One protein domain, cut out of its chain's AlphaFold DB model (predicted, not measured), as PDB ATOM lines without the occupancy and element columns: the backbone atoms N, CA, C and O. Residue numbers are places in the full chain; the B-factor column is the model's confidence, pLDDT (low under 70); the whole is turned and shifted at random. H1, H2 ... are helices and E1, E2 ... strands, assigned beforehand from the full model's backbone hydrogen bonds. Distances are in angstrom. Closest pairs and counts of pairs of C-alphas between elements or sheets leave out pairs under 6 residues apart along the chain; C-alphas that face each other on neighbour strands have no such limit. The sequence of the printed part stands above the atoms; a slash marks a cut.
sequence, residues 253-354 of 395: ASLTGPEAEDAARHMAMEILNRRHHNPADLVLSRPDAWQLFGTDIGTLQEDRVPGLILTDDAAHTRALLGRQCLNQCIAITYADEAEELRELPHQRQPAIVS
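Overview. This is residues 253 to 354 of the 395 residues of an uncharacterized protein of Actinomadura bangladeshensis (UniProt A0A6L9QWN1). A twisted sheet of four parallel strands, E2, E3, E1 and E4, makes the core of this domain, with two helices over each face, H1 and H2 over one and H3 and the small H4 over the other. The printed part has 102 residues with four named helices and four named strands, in the order H1 E1 H2 E2 H3 E3 H4 E4; across the sheet the order is E2 E3 E1 E4, all parallel. The class is mixed, helices and strands. The whole is compact and rounded, with a radius of gyration of the C-alphas of 12.6 A and spans of 30 by 27 by 24 A.

Arrangement. Start with H1, residues 260 to 273, which is on the sheet at a height of 9.7 A and runs slantwise to the strands, at 40 degrees on the local plane to E1, residues 281 to 285. Next comes H2, residues 286 to 293, on the same face; it stands up from the sheet, and residues 261 to 265 of H1 touch it about perpendicular, at 78 degrees, the closest C-alphas being those of Arg 265 and Leu 292, 5.9 A apart. Look then at E2, residues 308 to 311, and E3, residues 329 to 333: they are parallel neighbours, with N 309 and O 330 within hydrogen-bond range at 2.9 A. Beside E3 lies its parallel neighbour E1, with N 331 and O 282 at 2.8 A. H3, residues 314 to 322, is on the opposite face from H1, along the strands at 3 degrees to E3 on the local plane. It touches H4, residues 337 to 341, on the same face, the closest C-alphas being those of Ala 314 and Glu 337, 6.6 A apart. At the edge, E4, residues 351 to 353, is parallel to E1, with N 283 and O 351 at 2.9 A. E2, H3, E3 form a strand-helix-strand unit, two parallel neighbours joined through a helix; E1, H2, E2 and E3, H4, E4 are split units, with another strand between their two; the three crossovers are right-handed. Helices on both faces give three layers: H1 and H2, the sheet, H3. In H1, H2 and H3 every O i to N i+4 pair is within hydrogen-bond range; H4 has 0 of 1, but 2 of 2 O i to N i+3 pairs.

Along the chain. Find C-alpha 260 at (21.553, -3.428, -5.833); from there H1 runs 19.7 A to C-alpha 273. E1 spans 13.4 A, E3 12.5 A and H3 12.0 A. E4 ends at C-alpha 353, (18.656, 0.542, 1.957).

Size, cuts and confidence. The printed part has no cut. The H2 to E2 link, residues 294 to 307, is long. Mean pLDDT of the printed part is 78.1, with 23 residues under 70, among them 296 to 302.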
ATOM      1  N   ALA A 253      24.701   4.550   2.325       65.81
ATOM      2  CA  ALA A 253      24.775   4.259   0.899       65.81
ATOM      3  C   ALA A 253      23.405   3.834   0.335       65.81
ATOM      4  O   ALA A 253      22.853   2.803   0.713       65.81
ATOM      5  N   SER A 254      22.885   4.608  -0.621       70.88
ATOM      6  CA  SER A 254      21.733   4.204  -1.429       70.88
ATOM      7  C   SER A 254      22.206   3.257  -2.531       70.88
ATOM      8  O   SER A 254      22.918   3.674  -3.444       70.88
ATOM      9  N   LEU A 255      21.811   1.987  -2.464       77.12
ATOM     10  CA  LEU A 255      22.098   1.019  -3.520       77.12
ATOM     11  C   LEU A 255      21.076   1.163  -4.649       77.12
ATOM     12  O   LEU A 255      19.878   1.056  -4.421       77.12
ATOM     13  N   THR A 256      21.543   1.404  -5.873       78.81
ATOM     14  CA  THR A 256      20.688   1.475  -7.069       78.81
ATOM     15  C   THR A 256      21.318   0.682  -8.210       78.81
ATOM     16  O   THR A 256      22.541   0.584  -8.293       78.81
ATOM     17  N   GLY A 257      20.488   0.088  -9.071       80.50
ATOM     18  CA  GLY A 257      20.935  -0.699 -10.227       80.50
ATOM     19  C   GLY A 257      20.586  -2.192 -10.153       80.50
ATOM     20  O   GLY A 257      20.030  -2.649  -9.155       80.50
ATOM     21  N   PRO A 258      20.897  -2.962 -11.213       75.44
ATOM     22  CA  PRO A 258      20.530  -4.378 -11.326       75.44
ATOM     23  C   PRO A 258      21.201  -5.270 -10.271       75.44
ATOM     24  O   PRO A 258      20.660  -6.313  -9.928       75.44
ATOM     25  N   GLU A 259      22.338  -4.840  -9.719       85.69
ATOM     26  CA  GLU A 259      23.077  -5.555  -8.667       85.69
ATOM     27  C   GLU A 259      22.741  -5.053  -7.249       85.69
ATOM     28  O   GLU A 259      23.247  -5.581  -6.258       85.69
ATOM     29  N   ALA A 260      21.884  -4.030  -7.124       85.19
ATOM     30  CA  ALA A 260      21.553  -3.428  -5.833       85.19
ATOM     31  C   ALA A 260      20.861  -4.419  -4.894       85.19
ATOM     32  O   ALA A 260      21.126  -4.414  -3.695       85.19
ATOM     33  N   GLU A 261      20.008  -5.286  -5.440       87.31
ATOM     34  CA  GLU A 261      19.301  -6.300  -4.662       87.31
ATOM     35  C   GLU A 261      20.271  -7.334  -4.075       87.31
ATOM     36  O   GLU A 261      20.211  -7.624  -2.878       87.31
ATOM     37  N   ASP A 262      21.206  -7.843  -4.879       86.56
ATOM     38  CA  ASP A 262      22.200  -8.821  -4.428       86.56
ATOM     39  C   ASP A 262      23.159  -8.214  -3.395       86.56
ATOM     40  O   ASP A 262      23.448  -8.837  -2.369       86.56
ATOM     41  N   ALA A 263      23.593  -6.967  -3.606       86.38
ATOM     42  CA  ALA A 263      24.421  -6.238  -2.649       86.38
ATOM     43  C   ALA A 263      23.681  -5.988  -1.322       86.38
ATOM     44  O   ALA A 263      24.225  -6.238  -0.246       86.38
ATOM     45  N   ALA A 264      22.420  -5.559  -1.380       87.44
ATOM     46  CA  ALA A 264      21.572  -5.365  -0.207       87.44
ATOM     47  C   ALA A 264      21.336  -6.673   0.555       87.44
ATOM     48  O   ALA A 264      21.417  -6.700   1.786       87.44
ATOM     49  N   ARG A 265      21.121  -7.777  -0.164       87.44
ATOM     50  CA  ARG A 265      20.972  -9.113   0.419       87.44
ATOM     51  C   ARG A 265      22.254  -9.561   1.109       87.44
ATOM     52  O   ARG A 265      22.189 -10.077   2.224       87.44
ATOM     53  N   HIS A 266      23.409  -9.332   0.486       86.38
ATOM     54  CA  HIS A 266      24.707  -9.629   1.087       86.38
ATOM     55  C   HIS A 266      24.914  -8.835   2.382       86.38
ATOM     56  O   HIS A 266      25.224  -9.432   3.410       86.38
ATOM     57  N   MET A 267      24.663  -7.521   2.370       86.25
ATOM     58  CA  MET A 267      24.788  -6.678   3.565       86.25
ATOM     59  C   MET A 267      23.837  -7.114   4.684       86.25
ATOM     60  O   MET A 267      24.266  -7.251   5.827       86.25
ATOM     61  N   ALA A 268      22.567  -7.388   4.371       87.31
ATOM     62  CA  ALA A 268      21.599  -7.868   5.356       87.31
ATOM     63  C   ALA A 268      22.055  -9.187   6.001       87.31
ATOM     64  O   ALA A 268      22.063  -9.321   7.224       87.31
ATOM     65  N   MET A 269      22.495 -10.150   5.187       86.12
ATOM     66  CA  MET A 269      22.997 -11.429   5.690       86.12
ATOM     67  C   MET A 269      24.278 -11.270   6.503       86.12
ATOM     68  O   MET A 269      24.467 -11.975   7.491       86.12
ATOM     69  N   GLU A 270      25.160 -10.360   6.117       86.25
ATOM     70  CA  GLU A 270      26.385 -10.083   6.853       86.25
ATOM     71  C   GLU A 270      26.096  -9.480   8.231       86.25
ATOM     72  O   GLU A 270      26.654  -9.942   9.224       86.25
ATOM     73  N   ILE A 271      25.163  -8.529   8.321       84.25
ATOM     74  CA  ILE A 271      24.732  -7.929   9.592       84.25
ATOM     75  C   ILE A 271      24.124  -8.984  10.517       84.25
ATOM     76  O   ILE A 271      24.467  -9.020  11.696       84.25
ATOM     77  N   LEU A 272      23.288  -9.883   9.984       81.25
ATOM     78  CA  LEU A 272      22.701 -10.986  10.756       81.25
ATOM     79  C   LEU A 272      23.732 -12.040  11.193       81.25
ATOM     80  O   LEU A 272      23.518 -12.730  12.189       81.25
ATOM     81  N   ASN A 273      24.830 -12.201  10.447       83.25
ATOM     82  CA  ASN A 273      25.852 -13.219  10.707       83.25
ATOM     83  C   ASN A 273      27.041 -12.715  11.539       83.25
ATOM     84  O   ASN A 273      27.764 -13.538  12.119       83.25
ATOM     85  N   ARG A 274      27.292 -11.399  11.591       79.62
ATOM     86  CA  ARG A 274      28.385 -10.831  12.392       79.62
ATOM     87  C   ARG A 274      28.156 -11.181  13.866       79.62
ATOM     88  O   ARG A 274      27.050 -11.179  14.378       79.62
ATOM     89  N   ARG A 275      29.224 -11.508  14.592       63.84
ATOM     90  CA  ARG A 275      29.135 -11.764  16.040       63.84
ATOM     91  C   ARG A 275      29.271 -10.444  16.778       63.84
ATOM     92  O   ARG A 275      30.346  -9.878  16.659       63.84
ATOM     93  N   HIS A 276      28.217  -9.999  17.476       63.69
ATOM     94  CA  HIS A 276      28.065  -9.026  18.594       63.69
ATOM     95  C   HIS A 276      29.046  -7.845  18.816       63.69
ATOM     96  O   HIS A 276      28.850  -7.075  19.749       63.69
ATOM     97  N   HIS A 277      30.096  -7.662  18.025       64.69
ATOM     98  CA  HIS A 277      31.202  -6.750  18.305       64.69
ATOM     99  C   HIS A 277      31.121  -5.459  17.497       64.69
ATOM    100  O   HIS A 277      31.842  -4.517  17.803       64.69
ATOM    101  N   ASN A 278      30.239  -5.397  16.495       71.06
ATOM    102  CA  ASN A 278      29.991  -4.179  15.740       71.06
ATOM    103  C   ASN A 278      28.476  -3.946  15.639       71.06
ATOM    104  O   ASN A 278      27.804  -4.766  14.996       71.06
ATOM    105  N   PRO A 279      27.929  -2.916  16.312       72.44
ATOM    106  CA  PRO A 279      26.530  -2.552  16.168       72.44
ATOM    107  C   PRO A 279      26.321  -2.033  14.747       72.44
ATOM    108  O   PRO A 279      26.903  -1.030  14.338       72.44
ATOM    109  N   ALA A 280      25.523  -2.767  13.985       79.81
ATOM    110  CA  ALA A 280      25.115  -2.396  12.646       79.81
ATOM    111  C   ALA A 280      23.592  -2.407  12.625       79.81
ATOM    112  O   ALA A 280      22.980  -3.440  12.914       79.81
ATOM    113  N   ASP A 281      23.025  -1.252  12.297       84.62
ATOM    114  CA  ASP A 281      21.591  -1.066  12.162       84.62
ATOM    115  C   ASP A 281      21.282  -0.920  10.674       84.62
ATOM    116  O   ASP A 281      21.781  -0.007  10.006       84.62
ATOM    117  N   LEU A 282      20.483  -1.847  10.153       87.50
ATOM    118  CA  LEU A 282      19.971  -1.801   8.789       87.50
ATOM    119  C   LEU A 282      18.480  -1.526   8.841       87.50
ATOM    120  O   LEU A 282      17.737  -2.233   9.521       87.50
ATOM    121  N   VAL A 283      18.042  -0.529   8.088       89.06
ATOM    122  CA  VAL A 283      16.630  -0.204   7.948       89.06
ATOM    123  C   VAL A 283      16.190  -0.536   6.533       89.06
ATOM    124  O   VAL A 283      16.778  -0.053   5.563       89.06
ATOM    125  N   LEU A 284      15.149  -1.358   6.430       88.69
ATOM    126  CA  LEU A 284      14.523  -1.751   5.173       88.69
ATOM    127  C   LEU A 284      13.063  -1.320   5.168       88.69
ATOM    128  O   LEU A 284      12.346  -1.506   6.152       88.69
ATOM    129  N   SER A 285      12.595  -0.807   4.034       86.94
ATOM    130  CA  SER A 285      11.158  -0.660   3.832       86.94
ATOM    131  C   SER A 285      10.508  -2.043   3.701       86.94
ATOM    132  O   SER A 285      11.136  -3.015   3.272       86.94
ATOM    133  N   ARG A 286       9.225  -2.156   4.051       83.69
ATOM    134  CA  ARG A 286       8.445  -3.386   3.863       83.69
ATOM    135  C   ARG A 286       8.523  -3.955   2.430       83.69
ATOM    136  O   ARG A 286       8.779  -5.151   2.307       83.69
ATOM    137  N   PRO A 287       8.317  -3.177   1.350       84.12
ATOM    138  CA  PRO A 287       8.444  -3.719  -0.004       84.12
ATOM    139  C   PRO A 287       9.869  -4.188  -0.323       84.12
ATOM    140  O   PRO A 287      10.025  -5.245  -0.935       84.12
ATOM    141  N   ASP A 288      10.898  -3.484   0.151       86.44
ATOM    142  CA  ASP A 288      12.290  -3.874  -0.101       86.44
ATOM    143  C   ASP A 288      12.664  -5.143   0.672       86.44
ATOM    144  O   ASP A 288      13.304  -6.040   0.132       86.44
ATOM    145  N   ALA A 289      12.212  -5.279   1.920       86.25
ATOM    146  CA  ALA A 289      12.403  -6.497   2.700       86.25
ATOM    147  C   ALA A 289      11.701  -7.703   2.059       86.25
ATOM    148  O   ALA A 289      12.256  -8.802   2.038       86.25
ATOM    149  N   TRP A 290      10.504  -7.505   1.494       84.56
ATOM    150  CA  TRP A 290       9.832  -8.550   0.724       84.56
ATOM    151  C   TRP A 290      10.677  -8.971  -0.477       84.56
ATOM    152  O   TRP A 290      10.896 -10.164  -0.686       84.56
ATOM    153  N   GLN A 291      11.160  -7.996  -1.251       85.25
ATOM    154  CA  GLN A 291      11.990  -8.247  -2.424       85.25
ATOM    155  C   GLN A 291      13.280  -8.990  -2.047       85.25
ATOM    156  O   GLN A 291      13.635  -9.974  -2.689       85.25
ATOM    157  N   LEU A 292      13.926  -8.592  -0.949       86.38
ATOM    158  CA  LEU A 292      15.187  -9.171  -0.494       86.38
ATOM    159  C   LEU A 292      15.064 -10.588   0.048       86.38
ATOM    160  O   LEU A 292      15.907 -11.436  -0.253       86.38
ATOM    161  N   PHE A 293      14.059 -10.842   0.883       83.25
ATOM    162  CA  PHE A 293      13.934 -12.119   1.581       83.25
ATOM    163  C   PHE A 293      13.012 -13.102   0.856       83.25
ATOM    164  O   PHE A 293      13.009 -14.285   1.193       83.25
ATOM    165  N   GLY A 294      12.227 -12.644  -0.126       79.88
ATOM    166  CA  GLY A 294      11.267 -13.476  -0.858       79.88
ATOM    167  C   GLY A 294      10.199 -14.102   0.043       79.88
ATOM    168  O   GLY A 294       9.557 -15.080  -0.336       79.88
ATOM    169  N   THR A 295      10.032 -13.566   1.254       70.50
ATOM    170  CA  THR A 295       9.102 -14.080   2.258       70.50
ATOM    171  C   THR A 295       8.035 -13.057   2.541       70.50
ATOM    172  O   THR A 295       8.325 -11.870   2.699       70.50
ATOM    173  N   ASP A 296       6.810 -13.554   2.696       68.06
ATOM    174  CA  ASP A 296       5.735 -12.718   3.184       68.06
ATOM    175  C   ASP A 296       6.052 -12.211   4.576       68.06
ATOM    176  O   ASP A 296       6.329 -12.990   5.484       68.06
ATOM    177  N   ILE A 297       6.049 -10.893   4.748       59.94
ATOM    178  CA  ILE A 297       6.375 -10.251   6.019       59.94
ATOM    179  C   ILE A 297       5.352 -10.631   7.093       59.94
ATOM    180  O   ILE A 297       5.707 -10.682   8.264       59.94
ATOM    181  N   GLY A 298       4.137 -11.048   6.715       63.34
ATOM    182  CA  GLY A 298       3.207 -11.691   7.651       63.34
ATOM    183  C   GLY A 298       3.721 -13.020   8.233       63.34
ATOM    184  O   GLY A 298       3.252 -13.465   9.278       63.34
ATOM    185  N   THR A 299       4.698 -13.651   7.577       67.19
ATOM    186  CA  THR A 299       5.379 -14.880   8.018       67.19
ATOM    187  C   THR A 299       6.755 -14.632   8.633       67.19
ATOM    188  O   THR A 299       7.271 -15.520   9.323       67.19
ATOM    189  N   LEU A 300       7.339 -13.446   8.421       66.25
ATOM    190  CA  LEU A 300       8.547 -13.018   9.118       66.25
ATOM    191  C   LEU A 300       8.183 -12.803  10.584       66.25
ATOM    192  O   LEU A 300       7.593 -11.807  10.981       66.25
ATOM    193  N   GLN A 301       8.487 -13.808  11.392       67.75
ATOM    194  CA  GLN A 301       8.373 -13.729  12.838       67.75
ATOM    195  C   GLN A 301       9.733 -13.311  13.384       67.75
ATOM    196  O   GLN A 301      10.733 -13.966  13.082       67.75
ATOM    197  N   GLU A 302       9.756 -12.275  14.221       68.81
ATOM    198  CA  GLU A 302      10.948 -11.847  14.973       68.81
ATOM    199  C   GLU A 302      11.601 -13.036  15.706       68.81
ATOM    200  O   GLU A 302      12.820 -13.166  15.769       68.81
ATOM    201  N   ASP A 303      10.784 -13.994  16.156       73.12
ATOM    202  CA  ASP A 303      11.228 -15.221  16.822       73.12
ATOM    203  C   ASP A 303      12.079 -16.158  15.941       73.12
ATOM    204  O   ASP A 303      12.777 -17.033  16.464       73.12
ATOM    205  N   ARG A 304      12.009 -16.032  14.608       76.44
ATOM    206  CA  ARG A 304      12.725 -16.905  13.658       76.44
ATOM    207  C   ARG A 304      14.070 -16.343  13.224       76.44
ATOM    208  O   ARG A 304      14.962 -17.133  12.916       76.44
ATOM    209  N   VAL A 305      14.210 -15.021  13.192       76.81
ATOM    210  CA  VAL A 305      15.427 -14.336  12.743       76.81
ATOM    211  C   VAL A 305      15.921 -13.448  13.883       76.81
ATOM    212  O   VAL A 305      15.416 -12.342  14.061       76.81
ATOM    213  N   PRO A 306      16.892 -13.918  14.686       75.69
ATOM    214  CA  PRO A 306      17.472 -13.114  15.753       75.69
ATOM    215  C   PRO A 306      17.997 -11.779  15.213       75.69
ATOM    216  O   PRO A 306      18.756 -11.766  14.249       75.69
ATOM    217  N   GLY A 307      17.591 -10.673  15.837       80.19
ATOM    218  CA  GLY A 307      17.974  -9.321  15.413       80.19
ATOM    219  C   GLY A 307      17.029  -8.683  14.391       80.19
ATOM    220  O   GLY A 307      17.154  -7.492  14.132       80.19
ATOM    221  N   LEU A 308      16.054  -9.417  13.850       85.25
ATOM    222  CA  LEU A 308      14.993  -8.821  13.045       85.25
ATOM    223  C   LEU A 308      13.943  -8.182  13.955       85.25
ATOM    224  O   LEU A 308      13.407  -8.853  14.838       85.25
ATOM    225  N   ILE A 309      13.634  -6.911  13.719       87.62
ATOM    226  CA  ILE A 309      12.602  -6.176  14.449       87.62
ATOM    227  C   ILE A 309      11.644  -5.550  13.441       87.62
ATOM    228  O   ILE A 309      12.065  -4.876  12.500       87.62
ATOM    229  N   LEU A 310      10.348  -5.781  13.627       87.81
ATOM    230  CA  LEU A 310       9.307  -5.210  12.785       87.81
ATOM    231  C   LEU A 310       8.726  -3.977  13.478       87.81
ATOM    232  O   LEU A 310       8.281  -4.047  14.622       87.81
ATOM    233  N   THR A 311       8.710  -2.844  12.783       88.50
ATOM    234  CA  THR A 311       8.205  -1.580  13.327       88.50
ATOM    235  C   THR A 311       7.045  -1.052  12.492       88.50
ATOM    236  O   THR A 311       7.147  -0.887  11.278       88.50
ATOM    237  N   ASP A 312       5.928  -0.759  13.158       85.75
ATOM    238  CA  ASP A 312       4.685  -0.338  12.497       85.75
ATOM    239  C   ASP A 312       4.777   1.053  11.841       85.75
ATOM    240  O   ASP A 312       4.063   1.326  10.880       85.75
ATOM    241  N   ASP A 313       5.644   1.939  12.339       86.56
ATOM    242  CA  ASP A 313       5.791   3.306  11.834       86.56
ATOM    243  C   ASP A 313       7.246   3.823  11.902       86.56
ATOM    244  O   ASP A 313       8.140   3.247  12.542       86.56
ATOM    245  N   ALA A 314       7.505   4.933  11.203       84.31
ATOM    246  CA  ALA A 314       8.815   5.581  11.193       84.31
ATOM    247  C   ALA A 314       9.192   6.116  12.587       84.31
ATOM    248  O   ALA A 314      10.351   6.024  12.990       84.31
ATOM    249  N   ALA A 315       8.224   6.608  13.368       87.31
ATOM    250  CA  ALA A 315       8.457   7.147  14.708       87.31
ATOM    251  C   ALA A 315       8.981   6.085  15.694       87.31
ATOM    252  O   ALA A 315       9.946   6.332  16.421       87.31
ATOM    253  N   HIS A 316       8.397   4.889  15.688       87.06
ATOM    254  CA  HIS A 316       8.827   3.746  16.484       87.06
ATOM    255  C   HIS A 316      10.198   3.260  16.023       87.06
ATOM    256  O   HIS A 316      11.054   2.979  16.860       87.06
ATOM    257  N   THR A 317      10.450   3.264  14.712       87.38
ATOM    258  CA  THR A 317      11.776   2.961  14.160       87.38
ATOM    259  C   THR A 317      12.829   3.953  14.660       87.38
ATOM    260  O   THR A 317      13.856   3.534  15.187       87.38
ATOM    261  N   ARG A 318      12.563   5.268  14.611       85.75
ATOM    262  CA  ARG A 318      13.466   6.295  15.172       85.75
ATOM    263  C   ARG A 318      13.687   6.103  16.667       85.75
ATOM    264  O   ARG A 318      14.817   6.198  17.134       85.75
ATOM    265  N   ALA A 319      12.624   5.829  17.423       86.69
ATOM    266  CA  ALA A 319      12.722   5.593  18.859       86.69
ATOM    267  C   ALA A 319      13.574   4.353  19.177       86.69
ATOM    268  O   ALA A 319      14.314   4.356  20.160       86.69
ATOM    269  N   LEU A 320      13.493   3.312  18.346       84.56
ATOM    270  CA  LEU A 320      14.281   2.092  18.476       84.56
ATOM    271  C   LEU A 320      15.760   2.332  18.161       84.56
ATOM    272  O   LEU A 320      16.623   1.969  18.960       84.56
ATOM    273  N   LEU A 321      16.043   3.020  17.055       82.69
ATOM    274  CA  LEU A 321      17.400   3.397  16.649       82.69
ATOM    275  C   LEU A 321      18.048   4.365  17.654       82.69
ATOM    276  O   LEU A 321      19.232   4.263  17.971       82.69
ATOM    277  N   GLY A 322      17.258   5.271  18.238       81.19
ATOM    278  CA  GLY A 322      17.714   6.197  19.274       81.19
ATOM    279  C   GLY A 322      18.054   5.526  20.610       81.19
ATOM    280  O   GLY A 322      18.817   6.082  21.399       81.19
ATOM    281  N   ARG A 323      17.534   4.321  20.879       79.00
ATOM    282  CA  ARG A 323      17.637   3.646  22.185       79.00
ATOM    283  C   ARG A 323      18.961   2.933  22.466       79.00
ATOM    284  O   ARG A 323      19.036   2.227  23.463       79.00
ATOM    285  N   GLN A 324      20.022   3.160  21.688       62.31
ATOM    286  CA  GLN A 324      21.326   2.512  21.907       62.31
ATOM    287  C   GLN A 324      21.178   0.987  22.025       62.31
ATOM    288  O   GLN A 324      21.537   0.381  23.035       62.31
ATOM    289  N   CYS A 325      20.628   0.348  20.993       56.75
ATOM    290  CA  CYS A 325      20.631  -1.105  20.954       56.75
ATOM    291  C   CYS A 325      22.090  -1.572  20.803       56.75
ATOM    292  O   CYS A 325      22.718  -1.359  19.774       56.75
ATOM    293  N   LEU A 326      22.652  -2.211  21.834       56.78
ATOM    294  CA  LEU A 326      23.986  -2.845  21.805       56.78
ATOM    295  C   LEU A 326      24.053  -4.057  20.853       56.78
ATOM    296  O   LEU A 326      25.030  -4.803  20.851       56.78
ATOM    297  N   ASN A 327      22.999  -4.280  20.072       68.38
ATOM    298  CA  ASN A 327      22.766  -5.485  19.308       68.38
ATOM    299  C   ASN A 327      22.543  -5.108  17.849       68.38
ATOM    300  O   ASN A 327      21.830  -4.154  17.563       68.38
ATOM    301  N   GLN A 328      23.122  -5.901  16.953       74.44
ATOM    302  CA  GLN A 328      22.847  -5.835  15.523       74.44
ATOM    303  C   GLN A 328      21.357  -6.028  15.292       74.44
ATOM    304  O   GLN A 328      20.780  -7.014  15.771       74.44
ATOM    305  N   CYS A 329      20.743  -5.086  14.584       82.56
ATOM    306  CA  CYS A 329      19.335  -5.178  14.267       82.56
ATOM    307  C   CYS A 329      19.051  -4.826  12.808       82.56
ATOM    308  O   CYS A 329      19.651  -3.928  12.217       82.56
ATOM    309  N   ILE A 330      18.123  -5.576  12.226       84.81
ATOM    310  CA  ILE A 330      17.476  -5.211  10.974       84.81
ATOM    311  C   ILE A 330      16.076  -4.747  11.345       84.81
ATOM    312  O   ILE A 330      15.254  -5.554  11.780       84.81
ATOM    313  N   ALA A 331      15.817  -3.455  11.189       85.88
ATOM    314  CA  ALA A 331      14.498  -2.878  11.372       85.88
ATOM    315  C   ALA A 331      13.757  -2.864  10.028       85.88
ATOM    316  O   ALA A 331      14.259  -2.313   9.047       85.88
ATOM    317  N   ILE A 332      12.564  -3.457   9.973       85.88
ATOM    318  CA  ILE A 332      11.681  -3.360   8.804       85.88
ATOM    319  C   ILE A 332      10.540  -2.400   9.122       85.88
ATOM    320  O   ILE A 332       9.749  -2.668  10.027       85.88
ATOM    321  N   THR A 333      10.419  -1.334   8.331       85.50
ATOM    322  CA  THR A 333       9.422  -0.277   8.529       85.50
ATOM    323  C   THR A 333       8.251  -0.429   7.567       85.50
ATOM    324  O   THR A 333       8.434  -0.644   6.367       85.50
ATOM    325  N   TYR A 334       7.023  -0.283   8.066       76.44
ATOM    326  CA  TYR A 334       5.815  -0.360   7.231       76.44
ATOM    327  C   TYR A 334       5.572   0.890   6.381       76.44
ATOM    328  O   TYR A 334       4.867   0.806   5.376       76.44
ATOM    329  N   ALA A 335       6.145   2.028   6.766       68.25
ATOM    330  CA  ALA A 335       6.010   3.266   6.020       68.25
ATOM    331  C   ALA A 335       6.982   3.300   4.829       68.25
ATOM    332  O   ALA A 335       8.155   2.948   4.967       68.25
ATOM    333  N   ASP A 336       6.504   3.800   3.685       67.81
ATOM    334  CA  ASP A 336       7.345   4.215   2.546       67.81
ATOM    335  C   ASP A 336       8.227   5.442   2.896       67.81
ATOM    336  O   ASP A 336       9.040   5.895   2.095       67.81
ATOM    337  N   GLU A 337       8.107   5.950   4.124       68.31
ATOM    338  CA  GLU A 337       8.829   7.076   4.723       68.31
ATOM    339  C   GLU A 337      10.263   6.716   5.162       68.31
ATOM    340  O   GLU A 337      10.811   7.316   6.085       68.31
ATOM    341  N   ALA A 338      10.916   5.752   4.506       67.19
ATOM    342  CA  ALA A 338      12.329   5.450   4.764       67.19
ATOM    343  C   ALA A 338      13.232   6.687   4.546       67.19
ATOM    344  O   ALA A 338      14.278   6.819   5.180       67.19
ATOM    345  N   GLU A 339      12.795   7.624   3.699       70.44
ATOM    346  CA  GLU A 339      13.396   8.950   3.517       70.44
ATOM    347  C   GLU A 339      13.409   9.774   4.820       70.44
ATOM    348  O   GLU A 339      14.427  10.383   5.138       70.44
ATOM    349  N   GLU A 340      12.356   9.728   5.645       76.50
ATOM    350  CA  GLU A 340      12.298  10.475   6.916       76.50
ATOM    351  C   GLU A 340      13.248   9.917   7.989       76.50
ATOM    352  O   GLU A 340      13.441  10.512   9.052       76.50
ATOM    353  N   LEU A 341      13.822   8.736   7.753       72.50
ATOM    354  CA  LEU A 341      14.842   8.152   8.619       72.50
ATOM    355  C   LEU A 341      16.243   8.664   8.258       72.50
ATOM    356  O   LEU A 341      17.153   8.548   9.078       72.50
ATOM    357  N   ARG A 342      16.423   9.305   7.091       73.00
ATOM    358  CA  ARG A 342      17.686   9.964   6.714       73.00
ATOM    359  C   ARG A 342      17.983  11.201   7.558       73.00
ATOM    360  O   ARG A 342      19.141  11.585   7.680       73.00
ATOM    361  N   GLU A 343      16.962  11.789   8.176       74.75
ATOM    362  CA  GLU A 343      17.085  12.974   9.036       74.75
ATOM    363  C   GLU A 343      17.625  12.660  10.445       74.75
ATOM    364  O   GLU A 343      17.758  13.555  11.283       74.75
ATOM    365  N   LEU A 344      17.960  11.397  10.734       70.19
ATOM    366  CA  LEU A 344      18.573  11.021  12.004       70.19
ATOM    367  C   LEU A 344      19.934  11.733  12.195       70.19
ATOM    368  O   LEU A 344      20.717  11.879  11.252       70.19
ATOM    369  N   PRO A 345      20.246  12.192  13.422       71.56
ATOM    370  CA  PRO A 345      21.466  12.943  13.697       71.56
ATOM    371  C   PRO A 345      22.722  12.150  13.308       71.56
ATOM    372  O   PRO A 345      22.857  10.966  13.619       71.56
ATOM    373  N   HIS A 346      23.680  12.836  12.672       62.62
ATOM    374  CA  HIS A 346      24.853  12.257  11.990       62.62
ATOM    375  C   HIS A 346      25.764  11.386  12.866       62.62
ATOM    376  O   HIS A 346      26.618  10.676  12.346       62.62
ATOM    377  N   GLN A 347      25.603  11.422  14.190       65.75
ATOM    378  CA  GLN A 347      26.391  10.586  15.089       65.75
ATOM    379  C   GLN A 347      26.125   9.088  14.887       65.75
ATOM    380  O   GLN A 347      26.977   8.289  15.271       65.75
ATOM    381  N   ARG A 348      24.973   8.701  14.313       67.00
ATOM    382  CA  ARG A 348      24.601   7.303  14.046       67.00
ATOM    383  C   ARG A 348      23.683   7.225  12.839       67.00
ATOM    384  O   ARG A 348      22.464   7.245  12.983       67.00
ATOM    385  N   GLN A 349      24.272   7.173  11.653       68.44
ATOM    386  CA  GLN A 349      23.501   6.932  10.442       68.44
ATOM    387  C   GLN A 349      23.270   5.422  10.321       68.44
ATOM    388  O   GLN A 349      24.237   4.697  10.073       68.44
ATOM    389  N   PRO A 350      22.041   4.915  10.547       75.94
ATOM    390  CA  PRO A 350      21.723   3.554  10.148       75.94
ATOM    391  C   PRO A 350      21.920   3.429   8.634       75.94
ATOM    392  O   PRO A 350      21.699   4.385   7.885       75.94
ATOM    393  N   ALA A 351      22.294   2.241   8.171       79.00
ATOM    394  CA  ALA A 351      22.265   1.974   6.744       79.00
ATOM    395  C   ALA A 351      20.803   1.899   6.313       79.00
ATOM    396  O   ALA A 351      20.070   0.995   6.712       79.00
ATOM    397  N   ILE A 352      20.365   2.873   5.524       79.38
ATOM    398  CA  ILE A 352      19.031   2.871   4.934       79.38
ATOM    399  C   ILE A 352      19.188   2.336   3.523       79.38
ATOM    400  O   ILE A 352      19.775   2.994   2.663       79.38
ATOM    401  N   VAL A 353      18.668   1.137   3.289       79.38
ATOM    402  CA  VAL A 353      18.656   0.542   1.957       79.38
ATOM    403  C   VAL A 353      17.262   0.720   1.383       79.38
ATOM    404  O   VAL A 353      16.291   0.177   1.902       79.38
ATOM    405  N   SER A 354      17.191   1.501   0.308       79.69
ATOM    406  CA  SER A 354      16.005   1.640  -0.531       79.69
ATOM    407  C   SER A 354      16.305   0.980  -1.870       79.69
ATOM    408  O   SER A 354      17.255   1.386  -2.541       79.69
TER     409      SER A 354